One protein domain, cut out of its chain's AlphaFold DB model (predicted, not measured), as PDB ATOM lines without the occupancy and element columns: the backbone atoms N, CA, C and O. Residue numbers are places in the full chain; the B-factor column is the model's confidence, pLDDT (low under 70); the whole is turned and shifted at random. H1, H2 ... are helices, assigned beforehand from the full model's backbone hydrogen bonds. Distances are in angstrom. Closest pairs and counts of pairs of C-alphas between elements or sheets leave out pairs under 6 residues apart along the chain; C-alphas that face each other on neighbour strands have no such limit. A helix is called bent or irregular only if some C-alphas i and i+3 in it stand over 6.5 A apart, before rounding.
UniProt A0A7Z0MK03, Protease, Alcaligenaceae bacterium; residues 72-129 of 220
ATOM      1  N   GLU A  72      35.275  -9.273   9.802       67.62
ATOM      2  CA  GLU A  72      35.244  -9.463   8.353       67.62
ATOM      3  C   GLU A  72      34.105  -8.661   7.719       67.62
ATOM      4  O   GLU A  72      32.960  -8.740   8.163       67.62
ATOM      5  N   TYR A  73      34.408  -7.935   6.641       71.00
ATOM      6  CA  TYR A  73      33.375  -7.317   5.816       71.00
ATOM      7  C   TYR A  73      32.934  -8.279   4.721       71.00
ATOM      8  O   TYR A  73      33.730  -8.658   3.864       71.00
ATOM      9  N   THR A  74      31.648  -8.623   4.702       73.50
ATOM     10  CA  THR A  74      31.042  -9.393   3.608       73.50
ATOM     11  C   THR A  74      30.197  -8.471   2.741       73.50
ATOM     12  O   THR A  74      29.053  -8.161   3.076       73.50
ATOM     13  N   PHE A  75      30.756  -8.006   1.629       76.50
ATOM     14  CA  PHE A  75      30.016  -7.162   0.696       76.50
ATOM     15  C   PHE A  75      29.167  -8.009  -0.249       76.50
ATOM     16  O   PHE A  75      29.676  -8.873  -0.957       76.50
ATOM     17  N   ALA A  76      27.862  -7.751  -0.261       70.06
ATOM     18  CA  ALA A  76      26.951  -8.315  -1.244       70.06
ATOM     19  C   ALA A  76      26.910  -7.378  -2.457       70.06
ATOM     20  O   ALA A  76      26.268  -6.327  -2.410       70.06
ATOM     21  N   MET A  77      27.607  -7.721  -3.538       68.81
ATOM     22  CA  MET A  77      27.466  -6.977  -4.790       68.81
ATOM     23  C   MET A  77      26.104  -7.288  -5.424       68.81
ATOM     24  O   MET A  77      25.709  -8.455  -5.469       68.81
ATOM     25  N   PRO A  78      25.376  -6.279  -5.930       63.84
ATOM     26  CA  PRO A  78      24.205  -6.528  -6.766       63.84
ATOM     27  C   PRO A  78      24.592  -7.337  -8.019       63.84
ATOM     28  O   PRO A  78      25.686  -7.176  -8.565       63.84
ATOM     29  N   GLU A  79      23.698  -8.225  -8.467       46.72
ATOM     30  CA  GLU A  79      23.970  -9.130  -9.591       46.72
ATOM     31  C   GLU A  79      24.338  -8.356 -10.870       46.72
ATOM     32  O   GLU A  79      23.643  -7.422 -11.271       46.72
ATOM     33  N   GLY A  80      25.447  -8.752 -11.507       57.41
ATOM     34  CA  GLY A  80      25.991  -8.111 -12.712       57.41
ATOM     35  C   GLY A  80      26.988  -6.975 -12.451       57.41
ATOM     36  O   GLY A  80      27.462  -6.355 -13.401       57.41
ATOM     37  N   GLN A  81      27.319  -6.701 -11.186       63.06
ATOM     38  CA  GLN A  81      28.264  -5.665 -10.775       63.06
ATOM     39  C   GLN A  81      29.512  -6.290 -10.138       63.06
ATOM     40  O   GLN A  81      29.658  -6.345  -8.919       63.06
ATOM     41  N   GLU A  82      30.427  -6.776 -10.977       64.81
ATOM     42  CA  GLU A  82      31.735  -7.272 -10.538       64.81
ATOM     43  C   GLU A  82      32.661  -6.084 -10.248       64.81
ATOM     44  O   GLU A  82      33.379  -5.586 -11.115       64.81
ATOM     45  N   ILE A  83      32.609  -5.585  -9.013       69.62
ATOM     46  CA  ILE A  83      33.668  -4.714  -8.502       69.62
ATOM     47  C   ILE A  83      34.856  -5.617  -8.183       69.62
ATOM     48  O   ILE A  83      34.715  -6.564  -7.412       69.62
ATOM     49  N   ASP A  84      36.008  -5.321  -8.782       76.81
ATOM     50  CA  ASP A  84      37.235  -6.090  -8.581       76.81
ATOM     51  C   ASP A  84      37.575  -6.214  -7.087       76.81
ATOM     52  O   ASP A  84      37.545  -5.232  -6.337       76.81
ATOM     53  N   GLU A  85      37.888  -7.442  -6.663       75.06
ATOM     54  CA  GLU A  85      38.104  -7.817  -5.263       75.06
ATOM     55  C   GLU A  85      39.197  -6.973  -4.587       75.06
ATOM     56  O   GLU A  85      39.145  -6.748  -3.377       75.06
ATOM     57  N   GLY A  86      40.163  -6.444  -5.345       80.69
ATOM     58  CA  GLY A  86      41.178  -5.524  -4.842       80.69
ATOM     59  C   GLY A  86      40.577  -4.223  -4.310       80.69
ATOM     60  O   GLY A  86      40.924  -3.792  -3.208       80.69
ATOM     61  N   TYR A  87      39.620  -3.628  -5.029       79.88
ATOM     62  CA  TYR A  87      38.912  -2.431  -4.558       79.88
ATOM     63  C   TYR A  87      38.025  -2.730  -3.346       79.88
ATOM     64  O   TYR A  87      37.907  -1.903  -2.443       79.88
ATOM     65  N   VAL A  88      37.430  -3.921  -3.306       80.75
ATOM     66  CA  VAL A  88      36.578  -4.376  -2.200       80.75
ATOM     67  C   VAL A  88      37.388  -4.573  -0.927       80.75
ATOM     68  O   VAL A  88      36.976  -4.117   0.136       80.75
ATOM     69  N   ASN A  89      38.564  -5.190  -1.035       83.81
ATOM     70  CA  ASN A  89      39.472  -5.406   0.087       83.81
ATOM     71  C   ASN A  89      40.023  -4.083   0.634       83.81
ATOM     72  O   ASN A  89      40.029  -3.886   1.848       83.81
ATOM     73  N   GLN A  90      40.401  -3.140  -0.237       85.81
ATOM     74  CA  GLN A  90      40.814  -1.798   0.197       85.81
ATOM     75  C   GLN A  90      39.677  -1.038   0.889       85.81
ATOM     76  O   GLN A  90      39.895  -0.349   1.889       85.81
ATOM     77  N   PHE A  91      38.448  -1.181   0.390       85.62
ATOM     78  CA  PHE A  91      37.276  -0.606   1.037       85.62
ATOM     79  C   PHE A  91      36.982  -1.275   2.388       85.62
ATOM     80  O   PHE A  91      36.703  -0.567   3.350       85.62
ATOM     81  N   ALA A  92      37.111  -2.604   2.495       83.38
ATOM     82  CA  ALA A  92      36.974  -3.355   3.746       83.38
ATOM     83  C   ALA A  92      37.989  -2.902   4.804       83.38
ATOM     84  O   ALA A  92      37.633  -2.693   5.962       83.38
ATOM     85  N   GLU A  93      39.252  -2.734   4.408       86.50
ATOM     86  CA  GLU A  93      40.329  -2.263   5.280       86.50
ATOM     87  C   GLU A  93      40.039  -0.846   5.785       86.50
ATOM     88  O   GLU A  93      39.990  -0.622   6.993       86.50
ATOM     89  N   THR A  94      39.698   0.070   4.873       86.38
ATOM     90  CA  THR A  94      39.325   1.452   5.215       86.38
ATOM     91  C   THR A  94      38.088   1.492   6.118       86.38
ATOM     92  O   THR A  94      38.015   2.266   7.073       86.38
ATOM     93  N   ALA A  95      37.095   0.643   5.852       85.31
ATOM     94  CA  ALA A  95      35.885   0.572   6.656       85.31
ATOM     95  C   ALA A  95      36.177   0.043   8.068       85.31
ATOM     96  O   ALA A  95      35.628   0.556   9.048       85.31
ATOM     97  N   ARG A  96      37.081  -0.940   8.195       84.50
ATOM     98  CA  ARG A  96      37.560  -1.452   9.485       84.50
ATOM     99  C   ARG A  96      38.302  -0.374  10.271       84.50
ATOM    100  O   ARG A  96      38.001  -0.186  11.447       84.50
ATOM    101  N   GLU A  97      39.209   0.362   9.629       85.12
ATOM    102  CA  GLU A  97      39.932   1.483  10.250       85.12
ATOM    103  C   GLU A  97      38.974   2.553  10.787       85.12
ATOM    104  O   GLU A  97      39.111   3.021  11.919       85.12
ATOM    105  N   LEU A  98      37.947   2.891  10.005       84.62
ATOM    106  CA  LEU A  98      36.943   3.892  10.362       84.62
ATOM    107  C   LEU A  98      35.847   3.371  11.308       84.62
ATOM    108  O   LEU A  98      34.934   4.126  11.640       84.62
ATOM    109  N   ASN A  99      35.933   2.117  11.766       82.88
ATOM    110  CA  ASN A  99      34.935   1.478  12.630       82.88
ATOM    111  C   ASN A  99      33.497   1.552  12.070       82.88
ATOM    112  O   ASN A  99      32.533   1.715  12.820       82.88
ATOM    113  N   LEU A 100      33.342   1.451  10.747       82.31
ATOM    114  CA  LEU A 100      32.032   1.510  10.101       82.31
ATOM    115  C   LEU A 100      31.224   0.221  10.373       82.31
ATOM    116  O   LEU A 100      31.767  -0.872  10.310       82.31
ATOM    117  N   PRO A 101      29.915   0.288  10.656       83.50
ATOM    118  CA  PRO A 101      29.090  -0.917  10.696       83.50
ATOM    119  C   PRO A 101      28.902  -1.489   9.281       83.50
ATOM    120  O   PRO A 101      28.842  -0.735   8.300       83.50
ATOM    121  N   GLN A 102      28.742  -2.815   9.184       82.69
ATOM    122  CA  GLN A 102      28.567  -3.542   7.916       82.69
ATOM    123  C   GLN A 102      27.462  -2.935   7.040       82.69
ATOM    124  O   GLN A 102      27.674  -2.702   5.850       82.69
ATOM    125  N   ASP A 103      26.301  -2.622   7.628       83.81
ATOM    126  CA  ASP A 103      25.154  -2.047   6.915       83.81
ATOM    127  C   ASP A 103      25.468  -0.697   6.262       83.81
ATOM    128  O   ASP A 103      25.036  -0.421   5.140       83.81
ATOM    129  N   THR A 104      26.244   0.153   6.938       82.75
ATOM    130  CA  THR A 104      26.639   1.460   6.399       82.75
ATOM    131  C   THR A 104      27.653   1.291   5.274       82.75
ATOM    132  O   THR A 104      27.531   1.947   4.238       82.75
ATOM    133  N   ALA A 105      28.616   0.381   5.433       82.56
ATOM    134  CA  ALA A 105      29.592   0.081   4.390       82.56
ATOM    135  C   ALA A 105      28.910  -0.496   3.132       82.56
ATOM    136  O   ALA A 105      29.182  -0.049   2.016       82.56
ATOM    137  N   GLN A 106      27.937  -1.394   3.307       84.00
ATOM    138  CA  GLN A 106      27.121  -1.928   2.218       84.00
ATOM    139  C   GLN A 106      26.273  -0.841   1.540       84.00
ATOM    140  O   GLN A 106      26.169  -0.810   0.315       84.00
ATOM    141  N   GLN A 107      25.686   0.090   2.299       85.62
ATOM    142  CA  GLN A 107      24.932   1.209   1.722       85.62
ATOM    143  C   GLN A 107      25.806   2.149   0.889       85.62
ATOM    144  O   GLN A 107      25.358   2.626  -0.157       85.62
ATOM    145  N   ILE A 108      27.038   2.420   1.330       84.81
ATOM    146  CA  ILE A 108      27.998   3.222   0.561       84.81
ATOM    147  C   ILE A 108      28.306   2.517  -0.760       84.81
ATOM    148  O   ILE A 108      28.196   3.139  -1.817       84.81
ATOM    149  N   LEU A 109      28.611   1.218  -0.710       82.94
ATOM    150  CA  LEU A 109      28.878   0.424  -1.905       82.94
ATOM    151  C   LEU A 109      27.675   0.425  -2.855       82.94
ATOM    152  O   LEU A 109      27.833   0.731  -4.030       82.94
ATOM    153  N   ASN A 110      26.459   0.215  -2.345       84.88
ATOM    154  CA  ASN A 110      25.231   0.241  -3.144       84.88
ATOM    155  C   ASN A 110      24.991   1.598  -3.829       84.88
ATOM    156  O   ASN A 110      24.442   1.647  -4.928       84.88
ATOM    157  N   LYS A 111      25.399   2.711  -3.204       86.12
ATOM    158  CA  LYS A 111      25.292   4.051  -3.804       86.12
ATOM    159  C   LYS A 111      26.408   4.356  -4.798       86.12
ATOM    160  O   LYS A 111      26.169   5.090  -5.754       86.12
ATOM    161  N   MET A 112      27.611   3.831  -4.576       82.94
ATOM    162  CA  MET A 112      28.767   4.089  -5.440       82.94
ATOM    163  C   MET A 112      28.872   3.127  -6.620       82.94
ATOM    164  O   MET A 112      29.368   3.531  -7.670       82.94
ATOM    165  N   ALA A 113      28.388   1.891  -6.487       83.00
ATOM    166  CA  ALA A 113      28.503   0.863  -7.515       83.00
ATOM    167  C   ALA A 113      27.982   1.339  -8.886       83.00
ATOM    168  O   ALA A 113      28.715   1.188  -9.868       83.00
ATOM    169  N   PRO A 114      26.804   1.997  -9.006       85.12
ATOM    170  CA  PRO A 114      26.333   2.505 -10.296       85.12
ATOM    171  C   PRO A 114      27.277   3.540 -10.916       85.12
ATOM    172  O   PRO A 114      27.505   3.510 -12.121       85.12
ATOM    173  N   ALA A 115      27.860   4.430 -10.107       87.06
ATOM    174  CA  ALA A 115      28.799   5.442 -10.588       87.06
ATOM    175  C   ALA A 115      30.139   4.824 -11.020       87.06
ATOM    176  O   ALA A 115      30.722   5.250 -12.014       87.06
ATOM    177  N   MET A 116      30.614   3.801 -10.303       84.50
ATOM    178  CA  MET A 116      31.821   3.057 -10.673       84.50
ATOM    179  C   MET A 116      31.634   2.308 -11.992       84.50
ATOM    180  O   MET A 116      32.481   2.423 -12.876       84.50
ATOM    181  N   VAL A 117      30.500   1.622 -12.165       84.38
ATOM    182  CA  VAL A 117      30.175   0.940 -13.427       84.38
ATOM    183  C   VAL A 117      29.977   1.923 -14.565       84.38
ATOM    184  O   VAL A 117      30.506   1.693 -15.647       84.38
ATOM    185  N   ALA A 118      29.277   3.037 -14.337       87.19
ATOM    186  CA  ALA A 118      29.130   4.078 -15.348       87.19
ATOM    187  C   ALA A 118      30.501   4.593 -15.801       87.19
ATOM    188  O   ALA A 118      30.770   4.652 -16.996       87.19
ATOM    189  N   ARG A 119      31.410   4.862 -14.856       88.69
ATOM    190  CA  ARG A 119      32.775   5.290 -15.177       88.69
ATOM    191  C   ARG A 119      33.551   4.217 -15.936       88.69
ATOM    192  O   ARG A 119      34.258   4.548 -16.878       88.69
ATOM    193  N   GLN A 120      33.436   2.946 -15.558       86.12
ATOM    194  CA  GLN A 120      34.081   1.848 -16.281       86.12
ATOM    195  C   GLN A 120      33.542   1.730 -17.711       86.12
ATOM    196  O   GLN A 120      34.327   1.642 -18.653       86.12
ATOM    197  N   ALA A 121      32.222   1.802 -17.885       86.56
ATOM    198  CA  ALA A 121      31.577   1.806 -19.191       86.56
ATOM    199  C   ALA A 121      32.019   3.009 -20.039       86.56
ATOM    200  O   ALA A 121      32.310   2.845 -21.218       86.56
ATOM    201  N   GLU A 122      32.150   4.198 -19.443       90.12
ATOM    202  CA  GLU A 122      32.691   5.388 -20.110       90.12
ATOM    203  C   GLU A 122      34.152   5.205 -20.533       90.12
ATOM    204  O   GLU A 122      34.505   5.571 -21.651       90.12
ATOM    205  N   GLN A 123      35.007   4.622 -19.684       89.44
ATOM    206  CA  GLN A 123      36.401   4.334 -20.047       89.44
ATOM    207  C   GLN A 123      36.483   3.323 -21.194       89.44
ATOM    208  O   GLN A 123      37.268   3.512 -22.122       89.44
ATOM    209  N   ILE A 124      35.654   2.277 -21.160       89.19
ATOM    210  CA  ILE A 124      35.567   1.290 -22.239       89.19
ATOM    211  C   ILE A 124      35.084   1.964 -23.526       89.19
ATOM    212  O   ILE A 124      35.711   1.794 -24.568       89.19
ATOM    213  N   ALA A 125      34.028   2.776 -23.470       88.75
ATOM    214  CA  ALA A 125      33.511   3.497 -24.631       88.75
ATOM    215  C   ALA A 125      34.543   4.485 -25.205       88.75
ATOM    216  O   ALA A 125      34.712   4.563 -26.422       88.75
ATOM    217  N   ALA A 126      35.278   5.198 -24.347       91.81
ATOM    218  CA  ALA A 126      36.356   6.089 -24.766       91.81
ATOM    219  C   ALA A 126      37.503   5.318 -25.440       91.81
ATOM    220  O   ALA A 126      37.993   5.742 -26.485       91.81
ATOM    221  N   ALA A 127      37.895   4.165 -24.889       91.12
ATOM    222  CA  ALA A 127      38.888   3.290 -25.505       91.12
ATOM    223  C   ALA A 127      38.405   2.753 -26.862       91.12
ATOM    224  O   ALA A 127      39.159   2.777 -27.829       91.12
ATOM    225  N   GLN A 128      37.137   2.342 -26.969       89.69
ATOM    226  CA  GLN A 128      36.541   1.880 -28.225       89.69
ATOM    227  C   GLN A 128      36.518   2.971 -29.300       89.69
ATOM    228  O   GLN A 128      36.821   2.690 -30.461       89.69
ATOM    229  N   GLU A 129      36.181   4.209 -28.933       90.94
ATOM    230  CA  GLU A 129      36.218   5.341 -29.859       90.94
ATOM    231  C   GLU A 129      37.657   5.648 -30.294       90.94
ATOM    232  O   GLU A 129      37.909   5.826 -31.487       90.94
TER     233      GLU A 129
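What this domain is: This is residues 72 to 129 of the 220 residues of the protein "Protease" of Alcaligenaceae bacterium (UniProt A0A7Z0MK03). One long bent helix, H2, makes the length of the domain: a shorter helix, H1, lies near its first arm H2a at a steep angle, and the end of its second arm H2b, residues 118 to 129, sticks out free. Before H1, residues 72 to 84 form a loop with no named element. The printed part has 58 residues with two named helices, H1 then H2, and no named strand; the class is all helix. The whole is loose, with a radius of gyration of the C-alphas of 12.9 A, and spans 43 by 18 by 14 A.

How they stand to each other: H1, residues 85 to 97, is joined by a tight link of 4 residues to H2, residues 102 to 129. H2 was assigned as one helix by its hydrogen bonds but is bent, with C-alphas 111 and 114 6.8 A apart. Its arms, H2a with residues 102 to 111 and H2b with residues 114 to 129, stand at a steep tilt of 38 degrees, only just steep. H1 and H2a are close but not clearly touching; their closest C-alphas, those of Ala 95 and Ala 105, are 6.7 A apart. They run opposite ways at a steep tilt of 48 degrees. H1 and H2b are apart. In H1, H2a and H2b every O i to N i+4 pair is within hydrogen-bond range.

Where its parts are: H1 begins at C-alpha 85, (38.104, -7.817, -5.263), and measures 18.2 A from first to last C-alpha. H2a begins at C-alpha 102, (28.567, -3.542, 7.916), and measures 14.3 A. H2b measures 22.1 A and ends at C-alpha 129, (36.218, 5.341, -29.859).

The domain as a whole: The two C-alphas farthest apart, those of Asn 99 and Glu 129, are 42.7 A apart. Without residues 118 to 129 the body spans 28 by 19 by 16 A. The printed part has no cut. The mean pLDDT of the printed part is 81.1; residue 72 and residues 77 to 83 are under 70.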